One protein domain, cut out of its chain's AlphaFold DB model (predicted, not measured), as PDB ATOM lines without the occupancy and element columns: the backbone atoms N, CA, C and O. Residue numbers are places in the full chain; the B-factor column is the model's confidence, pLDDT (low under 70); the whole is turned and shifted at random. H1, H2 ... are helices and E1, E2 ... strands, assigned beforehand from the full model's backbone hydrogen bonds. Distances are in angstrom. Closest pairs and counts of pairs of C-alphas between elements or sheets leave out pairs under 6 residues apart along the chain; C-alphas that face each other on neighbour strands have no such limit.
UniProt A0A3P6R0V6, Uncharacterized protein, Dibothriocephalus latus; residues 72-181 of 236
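This is residues 72 to 181 of the 236 residues of an uncharacterized protein of Dibothriocephalus latus (UniProt A0A3P6R0V6). Two strongly twisted sheets lie face to face as a sandwich, E3 E2 E5 E6 against E4 E1 E7, their strands crossed at 50 degrees, with the short helix H1 packed on both. The printed part has 110 residues with seven named strands and one named helix, in the order E1 E2 E3 H1 E4 E5 E6 E7. Both sheets are antiparallel; the class is mostly strand, though under half of the residues are in named elements. The whole is compact and rounded, with a radius of gyration of the C-alphas of 12.8 A and spans of 37 by 29 by 25 A.

Find C-alpha 72 at (166.346, 127.936, 95.996); E1 runs from there to residue 78. E2, residues 84 to 91, covers 20.6 A, and E3 holds 94 to 100. H1 follows at 101 to 106. E4 is 126 to 133, bending by 62 degrees at 129; E5 is 139 to 144 and E6 155 to 158. E7, residues 173 to 180, covers 20.5 A, bends by 56 degrees at 177 and ends at C-alpha 180, (161.763, 126.716, 92.666).

Look for backbone atoms within hydrogen-bond range: N 87 and O 99, 2.8 A, across the hairpin E2 and E3; N 88 and O 141, 2.8 A, across the antiparallel neighbours E2 and E5; N 158 and O 140, 2.8 A, across the hairpin E5 and E6. In the other sheet, find N 74 and O 131, 2.9 A, for E4 and E1, and N 75 and O 175, 2.8 A, for E1 and E7. H1 is on both sheets, at heights of 5.4 A and 8.6 A respectively; its closest C-alphas to E4 are Leu 104 and Ile 131, 7.5 A. Every O i to N i+4 pair in H1 is within hydrogen-bond range.

The printed part has no cut. The links H1 to E4 and E6 to E7 are long. Confidence is under 70 at residues 112 to 123, 128 and 146 to 170.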
ATOM      1  N   SER A  72     165.311 128.925  96.305       87.44
ATOM      2  CA  SER A  72     166.346 127.936  95.996       87.44
ATOM      3  C   SER A  72     166.574 126.983  97.160       87.44
ATOM      4  O   SER A  72     166.364 127.329  98.327       87.44
ATOM      5  N   LEU A  73     166.995 125.762  96.837       84.50
ATOM      6  CA  LEU A  73     167.687 124.891  97.775       84.50
ATOM      7  C   LEU A  73     169.181 125.086  97.573       84.50
ATOM      8  O   LEU A  73     169.704 124.848  96.484       84.50
ATOM      9  N   VAL A  74     169.868 125.508  98.625       86.56
ATOM     10  CA  VAL A  74     171.309 125.753  98.585       86.56
ATOM     11  C   VAL A  74     172.022 124.823  99.544       86.56
ATOM     12  O   VAL A  74     171.587 124.623 100.676       86.56
ATOM     13  N   GLU A  75     173.118 124.246  99.079       86.88
ATOM     14  CA  GLU A  75     174.093 123.535  99.886       86.88
ATOM     15  C   GLU A  75     175.162 124.526 100.349       86.88
ATOM     16  O   GLU A  75     175.735 125.256  99.537       86.88
ATOM     17  N   ILE A  76     175.414 124.555 101.655       85.00
ATOM     18  CA  ILE A  76     176.382 125.459 102.278       85.00
ATOM     19  C   ILE A  76     177.425 124.646 103.034       85.00
ATOM     20  O   ILE A  76     177.085 123.743 103.807       85.00
ATOM     21  N   THR A  77     178.687 125.035 102.863       85.31
ATOM     22  CA  THR A  77     179.808 124.559 103.678       85.31
ATOM     23  C   THR A  77     180.514 125.754 104.313       85.31
ATOM     24  O   THR A  77     180.771 126.754 103.649       85.31
ATOM     25  N   ILE A  78     180.816 125.655 105.608       86.06
ATOM     26  CA  ILE A  78     181.555 126.642 106.404       86.06
ATOM     27  C   ILE A  78     182.594 125.874 107.219       86.06
ATOM     28  O   ILE A  78     182.246 124.964 107.971       86.06
ATOM     29  N   GLU A  79     183.865 126.236 107.067       82.25
ATOM     30  CA  GLU A  79     184.978 125.498 107.672       82.25
ATOM     31  C   GLU A  79     185.018 125.646 109.200       82.25
ATOM     32  O   GLU A  79     185.101 124.646 109.913       82.25
ATOM     33  N   ASP A  80     184.864 126.878 109.697       84.62
ATOM     34  CA  ASP A  80     184.783 127.176 111.128       84.62
ATOM     35  C   ASP A  80     183.596 128.095 111.452       84.62
ATOM     36  O   ASP A  80     183.680 129.322 111.426       84.62
ATOM     37  N   LYS A  81     182.466 127.488 111.811       84.19
ATOM     38  CA  LYS A  81     181.228 128.152 112.234       84.19
ATOM     39  C   LYS A  81     181.390 128.968 113.520       84.19
ATOM     40  O   LYS A  81     180.525 129.781 113.844       84.19
ATOM     41  N   THR A  82     182.443 128.737 114.310       84.44
ATOM     42  CA  THR A  82     182.611 129.442 115.586       84.44
ATOM     43  C   THR A  82     182.950 130.914 115.385       84.44
ATOM     44  O   THR A  82     182.619 131.714 116.264       84.44
ATOM     45  N   LEU A  83     183.492 131.266 114.215       84.94
ATOM     46  CA  LEU A  83     183.862 132.621 113.811       84.94
ATOM     47  C   LEU A  83     182.666 133.470 113.359       84.94
ATOM     48  O   LEU A  83     182.753 134.699 113.383       84.94
ATOM     49  N   TRP A  84     181.551 132.842 112.978       87.62
ATOM     50  CA  TRP A  84     180.448 133.504 112.274       87.62
ATOM     51  C   TRP A  84     179.162 133.549 113.102       87.62
ATOM     52  O   TRP A  84     178.841 132.638 113.864       87.62
ATOM     53  N   GLU A  85     178.418 134.635 112.966       88.50
ATOM     54  CA  GLU A  85     177.121 134.864 113.598       88.50
ATOM     55  C   GLU A  85     175.972 134.475 112.665       88.50
ATOM     56  O   GLU A  85     175.038 133.775 113.067       88.50
ATOM     57  N   SER A  86     176.057 134.894 111.403       88.94
ATOM     58  CA  SER A  86     175.022 134.655 110.403       88.94
ATOM     59  C   SER A  86     175.590 134.540 108.991       88.94
ATOM     60  O   SER A  86     176.727 134.929 108.715       88.94
ATOM     61  N   VAL A  87     174.768 133.984 108.107       89.69
ATOM     62  CA  VAL A  87     174.966 133.938 106.663       89.69
ATOM     63  C   VAL A  87     173.898 134.816 106.023       89.69
ATOM     64  O   VAL A  87     172.710 134.672 106.317       89.69
ATOM     65  N   GLN A  88     174.318 135.711 105.141       90.81
ATOM     66  CA  GLN A  88     173.444 136.557 104.341       90.81
ATOM     67  C   GLN A  88     173.495 136.106 102.879       90.81
ATOM     68  O   GLN A  88     174.566 135.831 102.343       90.81
ATOM     69  N   PHE A  89     172.338 136.024 102.233       89.38
ATOM     70  CA  PHE A  89     172.185 135.610 100.840       89.38
ATOM     71  C   PHE A  89     171.909 136.830  99.974       89.38
ATOM     72  O   PHE A  89     170.932 137.551 100.208       89.38
ATOM     73  N   LEU A  90     172.763 137.049  98.975       88.19
ATOM     74  CA  LEU A  90     172.736 138.251  98.153       88.19
ATOM     75  C   LEU A  90     172.245 137.955  96.739       88.19
ATOM     76  O   LEU A  90     172.650 136.971  96.118       88.19
ATOM     77  N   VAL A  91     171.430 138.864  96.210       87.00
ATOM     78  CA  VAL A  91     171.072 138.939  94.790       87.00
ATOM     79  C   VAL A  91     171.667 140.233  94.245       87.00
ATOM     80  O   VAL A  91     171.217 141.324  94.592       87.00
ATOM     81  N   GLY A  92     172.732 140.119  93.448       85.88
ATOM     82  CA  GLY A  92     173.577 141.265  93.114       85.88
ATOM     83  C   GLY A  92     174.293 141.787  94.364       85.88
ATOM     84  O   GLY A  92     175.115 141.081  94.946       85.88
ATOM     85  N   THR A  93     173.971 143.014  94.770       84.81
ATOM     86  CA  THR A  93     174.474 143.657  95.998       84.81
ATOM     87  C   THR A  93     173.470 143.632  97.149       84.81
ATOM     88  O   THR A  93     173.823 143.979  98.270       84.81
ATOM     89  N   ASP A  94     172.226 143.226  96.895       85.25
ATOM     90  CA  ASP A  94     171.152 143.301  97.879       85.25
ATOM     91  C   ASP A  94     171.090 142.041  98.738       85.25
ATOM     92  O   ASP A  94     170.949 140.934  98.212       85.25
ATOM     93  N   ILE A  95     171.059 142.209 100.058       87.94
ATOM     94  CA  ILE A  95     170.740 141.132 100.999       87.94
ATOM     95  C   ILE A  95     169.245 140.817 100.886       87.94
ATOM     96  O   ILE A  95     168.399 141.672 101.145       87.94
ATOM     97  N   LYS A  96     168.905 139.585 100.496       87.50
ATOM     98  CA  LYS A  96     167.506 139.137 100.355       87.50
ATOM     99  C   LYS A  96     167.064 138.182 101.458       87.50
ATOM    100  O   LYS A  96     165.876 138.118 101.759       87.50
ATOM    101  N   ALA A  97     167.996 137.457 102.071       88.00
ATOM    102  CA  ALA A  97     167.697 136.560 103.179       88.00
ATOM    103  C   ALA A  97     168.877 136.470 104.145       88.00
ATOM    104  O   ALA A  97     170.030 136.592 103.734       88.00
ATOM    105  N   THR A  98     168.577 136.199 105.413       88.94
ATOM    106  CA  THR A  98     169.582 136.004 106.459       88.94
ATOM    107  C   THR A  98     169.223 134.763 107.262       88.94
ATOM    108  O   THR A  98     168.052 134.515 107.552       88.94
ATOM    109  N   ILE A  99     170.230 133.980 107.633       87.62
ATOM    110  CA  ILE A  99     170.084 132.844 108.539       87.62
ATOM    111  C   ILE A  99     171.202 132.870 109.571       87.62
ATOM    112  O   ILE A  99     172.356 133.155 109.260       87.62
ATOM    113  N   THR A 100     170.872 132.589 110.821       89.94
ATOM    114  CA  THR A 100     171.876 132.517 111.885       89.94
ATOM    115  C   THR A 100     172.635 131.206 111.777       89.94
ATOM    116  O   THR A 100     172.101 130.226 111.259       89.94
ATOM    117  N   ILE A 101     173.863 131.139 112.295       88.06
ATOM    118  CA  ILE A 101     174.576 129.854 112.359       88.06
ATOM    119  C   ILE A 101     173.761 128.824 113.154       88.06
ATOM    120  O   ILE A 101     173.637 127.685 112.726       88.06
ATOM    121  N   ALA A 102     173.108 129.235 114.240       84.50
ATOM    122  CA  ALA A 102     172.234 128.374 115.033       84.50
ATOM    123  C   ALA A 102     171.062 127.780 114.226       84.50
ATOM    124  O   ALA A 102     170.811 126.576 114.275       84.50
ATOM    125  N   ASP A 103     170.347 128.612 113.469       85.88
ATOM    126  CA  ASP A 103     169.203 128.181 112.661       85.88
ATOM    127  C   ASP A 103     169.645 127.374 111.438       85.88
ATOM    128  O   ASP A 103     169.004 126.379 111.085       85.88
ATOM    129  N   LEU A 104     170.787 127.744 110.850       85.00
ATOM    130  CA  LEU A 104     171.453 126.967 109.817       85.00
ATOM    131  C   LEU A 104     171.753 125.570 110.351       85.00
ATOM    132  O   LEU A 104     171.383 124.594 109.718       85.00
ATOM    133  N   GLU A 105     172.304 125.430 111.554       82.50
ATOM    134  CA  GLU A 105     172.563 124.140 112.204       82.50
ATOM    135  C   GLU A 105     171.308 123.362 112.602       82.50
ATOM    136  O   GLU A 105     171.323 122.132 112.567       82.50
ATOM    137  N   ALA A 106     170.195 124.041 112.849       81.12
ATOM    138  CA  ALA A 106     168.894 123.403 113.020       81.12
ATOM    139  C   ALA A 106     168.241 122.986 111.685       81.12
ATOM    140  O   ALA A 106     167.273 122.234 111.689       81.12
ATOM    141  N   GLY A 107     168.772 123.429 110.537       74.44
ATOM    142  CA  GLY A 107     168.214 123.123 109.213       74.44
ATOM    143  C   GLY A 107     166.934 123.890 108.925       74.44
ATOM    144  O   GLY A 107     166.111 123.454 108.123       74.44
ATOM    145  N   LYS A 108     166.756 125.027 109.600       80.00
ATOM    146  CA  LYS A 108     165.618 125.902 109.362       80.00
ATOM    147  C   LYS A 108     165.774 126.606 108.010       80.00
ATOM    148  O   LYS A 108     166.900 126.836 107.564       80.00
ATOM    149  N   PRO A 109     164.658 126.954 107.350       75.94
ATOM    150  CA  PRO A 109     164.710 127.808 106.171       75.94
ATOM    151  C   PRO A 109     165.300 129.176 106.537       75.94
ATOM    152  O   PRO A 109     165.113 129.656 107.657       75.94
ATOM    153  N   ALA A 110     165.987 129.815 105.589       73.06
ATOM    154  CA  ALA A 110     166.389 131.205 105.756       73.06
ATOM    155  C   ALA A 110     165.134 132.087 105.759       73.06
ATOM    156  O   ALA A 110     164.277 131.965 104.880       73.06
ATOM    157  N   SER A 111     165.021 132.968 106.747       71.62
ATOM    158  CA  SER A 111     163.878 133.870 106.850       71.62
ATOM    159  C   SER A 111     164.156 135.177 106.104       71.62
ATOM    160  O   SER A 111     165.306 135.634 106.051       71.62
ATOM    161  N   PRO A 112     163.115 135.836 105.565       62.84
ATOM    162  CA  PRO A 112     163.190 137.251 105.238       62.84
ATOM    163  C   PRO A 112     163.529 138.005 106.527       62.84
ATOM    164  O   PRO A 112     162.786 137.916 107.501       62.84
ATOM    165  N   VAL A 113     164.709 138.630 106.530       55.47
ATOM    166  CA  VAL A 113     165.361 139.402 107.606       55.47
ATOM    167  C   VAL A 113     164.756 139.195 109.003       55.47
ATOM    168  O   VAL A 113     163.770 139.821 109.381       55.47
ATOM    169  N   THR A 114     165.386 138.333 109.801       43.78
ATOM    170  CA  THR A 114     165.026 138.091 111.208       43.78
ATOM    171  C   THR A 114     166.262 138.261 112.109       43.78
ATOM    172  O   THR A 114     167.356 137.888 111.676       43.78
ATOM    173  N   PRO A 115     166.136 138.802 113.341       36.59
ATOM    174  CA  PRO A 115     167.238 138.876 114.303       36.59
ATOM    175  C   PRO A 115     167.562 137.513 114.934       36.59
ATOM    176  O   PRO A 115     166.726 136.611 114.980       36.59
ATOM    177  N   ALA A 116     168.787 137.389 115.444       34.69
ATOM    178  CA  ALA A 116     169.426 136.122 115.781       34.69
ATOM    179  C   ALA A 116     168.997 135.468 117.113       34.69
ATOM    180  O   ALA A 116     169.041 136.130 118.151       34.69
ATOM    181  N   PRO A 117     168.735 134.142 117.144       33.72
ATOM    182  CA  PRO A 117     168.827 133.322 118.349       33.72
ATOM    183  C   PRO A 117     170.154 132.539 118.413       33.72
ATOM    184  O   PRO A 117     170.726 132.140 117.400       33.72
ATOM    185  N   GLN A 118     170.633 132.284 119.632       39.59
ATOM    186  CA  GLN A 118     171.861 131.532 119.911       39.59
ATOM    187  C   GLN A 118     171.586 130.025 120.045       39.59
ATOM    188  O   GLN A 118     170.681 129.623 120.774       39.59
ATOM    189  N   ALA A 119     172.427 129.179 119.439       40.47
ATOM    190  CA  ALA A 119     172.495 127.750 119.750       40.47
ATOM    191  C   ALA A 119     173.932 127.214 119.648       40.47
ATOM    192  O   ALA A 119     174.762 127.739 118.907       40.47
ATOM    193  N   LYS A 120     174.210 126.172 120.441       41.31
ATOM    194  CA  LYS A 120     175.492 125.465 120.555       41.31
ATOM    195  C   LYS A 120     175.412 124.129 119.814       41.31
ATOM    196  O   LYS A 120     174.444 123.398 119.991       41.31
ATOM    197  N   SER A 121     176.460 123.775 119.077       46.19
ATOM    198  CA  SER A 121     176.610 122.472 118.415       46.19
ATOM    199  C   SER A 121     178.080 122.043 118.411       46.19
ATOM    200  O   SER A 121     178.972 122.894 118.387       46.19
ATOM    201  N   GLN A 122     178.323 120.730 118.449       53.88
ATOM    202  CA  GLN A 122     179.575 120.083 118.874       53.88
ATOM    203  C   GLN A 122     180.656 119.892 117.789       53.88
ATOM    204  O   GLN A 122     181.732 119.397 118.110       53.88
ATOM    205  N   THR A 123     180.441 120.313 116.537       69.31
ATOM    206  CA  THR A 123     181.484 120.312 115.485       69.31
ATOM    207  C   THR A 123     181.742 121.718 114.962       69.31
ATOM    208  O   THR A 123     180.799 122.396 114.581       69.31
ATOM    209  N   ASN A 124     182.991 122.180 114.875       78.50
ATOM    210  CA  ASN A 124     183.258 123.547 114.396       78.50
ATOM    211  C   ASN A 124     182.948 123.740 112.901       78.50
ATOM    212  O   ASN A 124     182.747 124.866 112.474       78.50
ATOM    213  N   LYS A 125     182.812 122.661 112.126       82.19
ATOM    214  CA  LYS A 125     182.478 122.696 110.698       82.19
ATOM    215  C   LYS A 125     180.972 122.561 110.446       82.19
ATOM    216  O   LYS A 125     180.309 121.766 111.115       82.19
ATOM    217  N   ILE A 126     180.464 123.274 109.438       78.81
ATOM    218  CA  ILE A 126     179.188 122.997 108.760       78.81
ATOM    219  C   ILE A 126     179.534 122.433 107.387       78.81
ATOM    220  O   ILE A 126     180.229 123.087 106.617       78.81
ATOM    221  N   ASP A 127     179.069 121.229 107.075       78.50
ATOM    222  CA  ASP A 127     179.378 120.580 105.803       78.50
ATOM    223  C   ASP A 127     178.100 120.156 105.088       78.50
ATOM    224  O   ASP A 127     177.263 119.461 105.669       78.50
ATOM    225  N   LYS A 128     177.967 120.586 103.831       66.31
ATOM    226  CA  LYS A 128     176.912 120.186 102.891       66.31
ATOM    227  C   LYS A 128     175.497 120.313 103.434       66.31
ATOM    228  O   LYS A 128     174.646 119.441 103.242       66.31
ATOM    229  N   LYS A 129     175.228 121.413 104.128       74.44
ATOM    230  CA  LYS A 129     173.899 121.633 104.671       74.44
ATOM    231  C   LYS A 129     172.976 122.192 103.601       74.44
ATOM    232  O   LYS A 129     173.196 123.304 103.133       74.44
ATOM    233  N   VAL A 130     171.941 121.431 103.254       80.94
ATOM    234  CA  VAL A 130     170.888 121.882 102.342       80.94
ATOM    235  C   VAL A 130     169.869 122.711 103.120       80.94
ATOM    236  O   VAL A 130     169.288 122.227 104.092       80.94
ATOM    237  N   ILE A 131     169.646 123.954 102.696       85.94
ATOM    238  CA  ILE A 131     168.610 124.834 103.246       85.94
ATOM    239  C   ILE A 131     167.762 125.450 102.138       85.94
ATOM    240  O   ILE A 131     168.217 125.635 101.011       85.94
ATOM    241  N   LYS A 132     166.531 125.818 102.488       84.38
ATOM    242  CA  LYS A 132     165.640 126.593 101.623       84.38
ATOM    243  C   LYS A 132     165.887 128.087 101.822       84.38
ATOM    244  O   LYS A 132     165.834 128.564 102.957       84.38
ATOM    245  N   VAL A 133     166.112 128.815 100.733       87.12
ATOM    246  CA  VAL A 133     166.344 130.266 100.714       87.12
ATOM    247  C   VAL A 133     165.275 130.939  99.846       87.12
ATOM    248  O   VAL A 133     165.049 130.489  98.724       87.12
ATOM    249  N   PRO A 134     164.610 132.013 100.316       89.00
ATOM    250  CA  PRO A 134     163.539 132.706  99.588       89.00
ATOM    251  C   PRO A 134     164.081 133.672  98.513       89.00
ATOM    252  O   PRO A 134     163.582 134.783  98.343       89.00
ATOM    253  N   CYS A 135     165.159 133.280  97.837       87.75
ATOM    254  CA  CYS A 135     165.711 133.932  96.653       87.75
ATOM    255  C   CYS A 135     166.588 132.928  95.887       87.75
ATOM    256  O   CYS A 135     166.868 131.836  96.383       87.75
ATOM    257  N   VAL A 136     167.048 133.303  94.692       88.38
ATOM    258  CA  VAL A 136     168.137 132.610  93.985       88.38
ATOM    259  C   VAL A 136     169.411 133.432  94.207       88.38
ATOM    260  O   VAL A 136     169.587 134.454  93.540       88.38
ATOM    261  N   PRO A 137     170.259 133.086  95.192       88.56
ATOM    262  CA  PRO A 137     171.403 133.913  95.545       88.56
ATOM    263  C   PRO A 137     172.510 133.825  94.494       88.56
ATOM    264  O   PRO A 137     172.871 132.741  94.051       88.56
ATOM    265  N   GLY A 138     173.104 134.967  94.146       84.94
ATOM    266  CA  GLY A 138     174.325 135.016  93.332       84.94
ATOM    267  C   GLY A 138     175.603 134.880  94.165       84.94
ATOM    268  O   GLY A 138     176.653 134.509  93.652       84.94
ATOM    269  N   SER A 139     175.526 135.186  95.461       86.25
ATOM    270  CA  SER A 139     176.626 135.019  96.414       86.25
ATOM    271  C   SER A 139     176.089 134.919  97.836       86.25
ATOM    272  O   SER A 139     174.949 135.316  98.099       86.25
ATOM    273  N   MET A 140     176.920 134.446  98.761       88.12
ATOM    274  CA  MET A 140     176.646 134.569 100.191       88.12
ATOM    275  C   MET A 140     177.693 135.437 100.882       88.12
ATOM    276  O   MET A 140     178.788 135.642 100.363       88.12
ATOM    277  N   MET A 141     177.355 135.931 102.063       87.81
ATOM    278  CA  MET A 141     178.241 136.720 102.901       87.81
ATOM    279  C   MET A 141     178.192 136.203 104.330       87.81
ATOM    280  O   MET A 141     177.116 136.010 104.895       87.81
ATOM    281  N   LEU A 142     179.363 135.941 104.901       87.62
ATOM    282  CA  LEU A 142     179.497 135.482 106.278       87.62
ATOM    283  C   LEU A 142     179.742 136.678 107.191       87.62
ATOM    284  O   LEU A 142     180.669 137.450 106.951       87.62
ATOM    285  N   VAL A 143     178.933 136.806 108.240       87.12
ATOM    286  CA  VAL A 143     179.032 137.884 109.231       87.12
ATOM    287  C   VAL A 143     179.755 137.356 110.463       87.12
ATOM    288  O   VAL A 143     179.323 136.360 111.041       87.12
ATOM    289  N   LYS A 144     180.863 137.981 110.874       86.75
ATOM    290  CA  LYS A 144     181.661 137.552 112.041       86.75
ATOM    291  C   LYS A 144     180.946 137.794 113.374       86.75
ATOM    292  O   LYS A 144     180.282 138.811 113.546       86.75
ATOM    293  N   LYS A 145     181.183 136.923 114.363       81.00
ATOM    294  CA  LYS A 145     180.794 137.188 115.761       81.00
ATOM    295  C   LYS A 145     181.581 138.376 116.315       81.00
ATOM    296  O   LYS A 145     182.791 138.460 116.120       81.00
ATOM    297  N   ASN A 146     180.918 139.236 117.089       69.44
ATOM    298  CA  ASN A 146     181.539 140.358 117.813       69.44
ATOM    299  C   ASN A 146     182.284 141.364 116.917       69.44
ATOM    300  O   ASN A 146     183.292 141.947 117.323       69.44
ATOM    301  N   ALA A 147     181.773 141.576 115.707       59.00
ATOM    302  CA  ALA A 147     182.169 142.636 114.796       59.00
ATOM    303  C   ALA A 147     182.281 144.003 115.512       59.00
ATOM    304  O   ALA A 147     181.281 144.666 115.786       59.00
ATOM    305  N   ARG A 148     183.504 144.453 115.840       49.12
ATOM    306  CA  ARG A 148     183.759 145.817 116.342       49.12
ATOM    307  C   ARG A 148     183.560 146.798 115.183       49.12
ATOM    308  O   ARG A 148     184.485 147.012 114.414       49.12
ATOM    309  N   SER A 149     182.342 147.322 115.051       46.78
ATOM    310  CA  SER A 149     181.889 148.589 114.434       46.78
ATOM    311  C   SER A 149     182.571 149.163 113.172       46.78
ATOM    312  O   SER A 149     182.366 150.337 112.881       46.78
ATOM    313  N   ALA A 150     183.340 148.397 112.398       45.47
ATOM    314  CA  ALA A 150     183.841 148.798 111.083       45.47
ATOM    315  C   ALA A 150     183.163 147.937 109.998       45.47
ATOM    316  O   ALA A 150     183.331 146.718 110.035       45.47
ATOM    317  N   PRO A 151     182.389 148.517 109.065       49.19
ATOM    318  CA  PRO A 151     181.519 147.754 108.163       49.19
ATOM    319  C   PRO A 151     182.280 146.777 107.248       49.19
ATOM    320  O   PRO A 151     181.832 145.652 107.065       49.19
ATOM    321  N   ASP A 152     183.488 147.121 106.796       48.25
ATOM    322  CA  ASP A 152     184.145 146.375 105.710       48.25
ATOM    323  C   ASP A 152     184.986 145.154 106.146       48.25
ATOM    324  O   ASP A 152     185.375 144.341 105.314       48.25
ATOM    325  N   ASN A 153     185.273 144.978 107.445       51.28
ATOM    326  CA  ASN A 153     186.149 143.892 107.942       51.28
ATOM    327  C   ASN A 153     185.399 142.695 108.555       51.28
ATOM    328  O   ASN A 153     186.019 141.700 108.967       51.28
ATOM    329  N   ASN A 154     184.074 142.797 108.653       61.44
ATOM    330  CA  ASN A 154     183.225 141.833 109.359       61.44
ATOM    331  C   ASN A 154     182.471 140.888 108.430       61.44
ATOM    332  O   ASN A 154     181.859 139.930 108.902       61.44
ATOM    333  N   GLU A 155     182.565 141.145 107.132       65.62
ATOM    334  CA  GLU A 155     181.800 140.489 106.096       65.62
ATOM    335  C   GLU A 155     182.754 139.829 105.106       65.62
ATOM    336  O   GLU A 155     183.669 140.457 104.578       65.62
ATOM    337  N   VAL A 156     182.572 138.531 104.877       69.44
ATOM    338  CA  VAL A 156     183.343 137.800 103.870       69.44
ATOM    339  C   VAL A 156     182.397 137.360 102.776       69.44
ATOM    340  O   VAL A 156     181.568 136.474 102.991       69.44
ATOM    341  N   LYS A 157     182.528 137.982 101.600       69.06
ATOM    342  CA  LYS A 157     181.820 137.540 100.403       69.06
ATOM    343  C   LYS A 157     182.385 136.199  99.963       69.06
ATOM    344  O   LYS A 157     183.588 136.034  99.788       69.06
ATOM    345  N   VAL A 158     181.482 135.261  99.756       68.50
ATOM    346  CA  VAL A 158     181.772 133.946  99.230       68.50
ATOM    347  C   VAL A 158     181.031 133.830  97.910       68.50
ATOM    348  O   VAL A 158     179.806 133.687  97.862       68.50
ATOM    349  N   SER A 159     181.783 133.975  96.827       62.16
ATOM    350  CA  SER A 159     181.304 133.746  95.471       62.16
ATOM    351  C   SER A 159     182.110 132.599  94.898       62.16
ATOM    352  O   SER A 159     183.175 132.866  94.371       62.16
ATOM    353  N   ASP A 160     181.652 131.361  95.081       60.78
ATOM    354  CA  ASP A 160     182.051 130.212  94.262       60.78
ATOM    355  C   ASP A 160     181.207 128.982  94.615       60.78
ATOM    356  O   ASP A 160     180.808 128.773  95.768       60.78
ATOM    357  N   THR A 161     180.969 128.155  93.595       65.25
ATOM    358  CA  THR A 161     180.486 126.779  93.732       65.25
ATOM    359  C   THR A 161     181.392 125.998  94.673       65.25
ATOM    360  O   THR A 161     182.614 126.026  94.530       65.25
ATOM    361  N   CYS A 162     180.801 125.260  95.614       68.88
ATOM    362  CA  CYS A 162     181.564 124.376  96.483       68.88
ATOM    363  C   CYS A 162     182.397 123.374  95.656       68.88
ATOM    364  O   CYS A 162     181.812 122.592  94.901       68.88
ATOM    365  N   PRO A 163     183.738 123.363  95.782       66.38
ATOM    366  CA  PRO A 163     184.580 122.379  95.129       66.38
ATOM    367  C   PRO A 163     184.222 120.992  95.660       66.38
ATOM    368  O   PRO A 163     183.837 120.823  96.819       66.38
ATOM    369  N   ALA A 164     184.375 119.975  94.812       59.62
ATOM    370  CA  ALA A 164     184.089 118.588  95.183       59.62
ATOM    371  C   ALA A 164     184.908 118.120  96.406       59.62
ATOM    372  O   ALA A 164     184.496 117.203  97.120       59.62
ATOM    373  N   THR A 165     186.048 118.771  96.667       55.69
ATOM    374  CA  THR A 165     186.938 118.532  97.801       55.69
ATOM    375  C   THR A 165     186.916 119.715  98.778       55.69
ATOM    376  O   THR A 165     187.194 120.857  98.431       55.69
ATOM    377  N   SER A 166     186.607 119.428 100.047       53.97
ATOM    378  CA  SER A 166     186.330 120.410 101.113       53.97
ATOM    379  C   SER A 166     187.475 121.374 101.475       53.97
ATOM    380  O   SER A 166     187.239 122.301 102.243       53.97
ATOM    381  N   ASN A 167     188.700 121.162 100.994       54.72
ATOM    382  CA  ASN A 167     189.899 121.798 101.561       54.72
ATOM    383  C   ASN A 167     190.303 123.114 100.872       54.72
ATOM    384  O   ASN A 167     191.372 123.641 101.159       54.72
ATOM    385  N   GLN A 168     189.510 123.615  99.922       57.59
ATOM    386  CA  GLN A 168     189.892 124.764  99.088       57.59
ATOM    387  C   GLN A 168     189.184 126.079  99.440       57.59
ATOM    388  O   GLN A 168     189.530 127.107  98.870       57.59
ATOM    389  N   ASN A 169     188.253 126.077 100.399       65.06
ATOM    390  CA  ASN A 169     187.458 127.258 100.729       65.06
ATOM    391  C   ASN A 169     187.630 127.674 102.194       65.06
ATOM    392  O   ASN A 169     186.844 127.228 103.030       65.06
ATOM    393  N   PRO A 170     188.590 128.574 102.495       62.78
ATOM    394  CA  PRO A 170     189.003 128.885 103.868       62.78
ATOM    395  C   PRO A 170     187.909 129.539 104.725       62.78
ATOM    396  O   PRO A 170     188.015 129.590 105.946       62.78
ATOM    397  N   ASN A 171     186.863 130.083 104.094       76.62
ATOM    398  CA  ASN A 171     185.766 130.761 104.787       76.62
ATOM    399  C   ASN A 171     184.428 130.023 104.611       76.62
ATOM    400  O   ASN A 171     183.656 129.909 105.561       76.62
ATOM    401  N   GLY A 172     184.161 129.482 103.420       80.81
ATOM    402  CA  GLY A 172     182.965 128.700 103.110       80.81
ATOM    403  C   GLY A 172     182.642 128.691 101.616       80.81
ATOM    404  O   GLY A 172     183.410 129.224 100.820       80.81
ATOM    405  N   CYS A 173     181.507 128.100 101.234       83.56
ATOM    406  CA  CYS A 173     180.953 128.114  99.872       83.56
ATOM    407  C   CYS A 173     179.445 127.886  99.843       83.56
ATOM    408  O   CYS A 173     178.862 127.396 100.814       83.56
ATOM    409  N   ILE A 174     178.837 128.242  98.708       85.19
ATOM    410  CA  ILE A 174     177.421 128.036  98.424       85.19
ATOM    411  C   ILE A 174     177.266 127.357  97.064       85.19
ATOM    412  O   ILE A 174     177.917 127.716  96.088       85.19
ATOM    413  N   MET A 175     176.388 126.367  96.991       85.44
ATOM    414  CA  MET A 175     176.022 125.698  95.750       85.44
ATOM    415  C   MET A 175     174.504 125.611  95.661       85.44
ATOM    416  O   MET A 175     173.856 125.109  96.572       85.44
ATOM    417  N   ILE A 176     173.928 126.073  94.558       86.50
ATOM    418  CA  ILE A 176     172.495 125.926  94.298       86.50
ATOM    419  C   ILE A 176     172.254 124.489  93.829       86.50
ATOM    420  O   ILE A 176     172.840 124.062  92.837       86.50
ATOM    421  N   LYS A 177     171.427 123.736  94.559       82.69
ATOM    422  CA  LYS A 177     170.993 122.386  94.169       82.69
ATOM    423  C   LYS A 177     169.841 122.449  93.192       82.69
ATOM    424  O   LYS A 177     169.921 121.856  92.129       82.69
ATOM    425  N   ASP A 178     168.818 123.200  93.578       81.44
ATOM    426  CA  ASP A 178     167.567 123.318  92.848       81.44
ATOM    427  C   ASP A 178     167.012 124.733  92.985       81.44
ATOM    428  O   ASP A 178     167.212 125.407  94.003       81.44
ATOM    429  N   ASN A 179     166.268 125.154  91.965       82.69
ATOM    430  CA  ASN A 179     165.501 126.391  91.960       82.69
ATOM    431  C   ASN A 179     164.011 126.068  91.862       82.69
ATOM    432  O   ASN A 179     163.601 125.220  91.075       82.69
ATOM    433  N   TYR A 180     163.214 126.804  92.624       80.69
ATOM    434  CA  TYR A 180     161.763 126.716  92.666       80.69
ATOM    435  C   TYR A 180     161.202 128.109  92.439       80.69
ATOM    436  O   TYR A 180     161.713 129.093  92.981       80.69
ATOM    437  N   TYR A 181     160.123 128.205  91.674       84.88
ATOM    438  CA  TYR A 181     159.542 129.501  91.331       84.88
ATOM    439  C   TYR A 181     158.058 129.561  91.668       84.88
ATOM    440  O   TYR A 181     157.255 129.891  90.798       84.88
TER     441      TYR A 181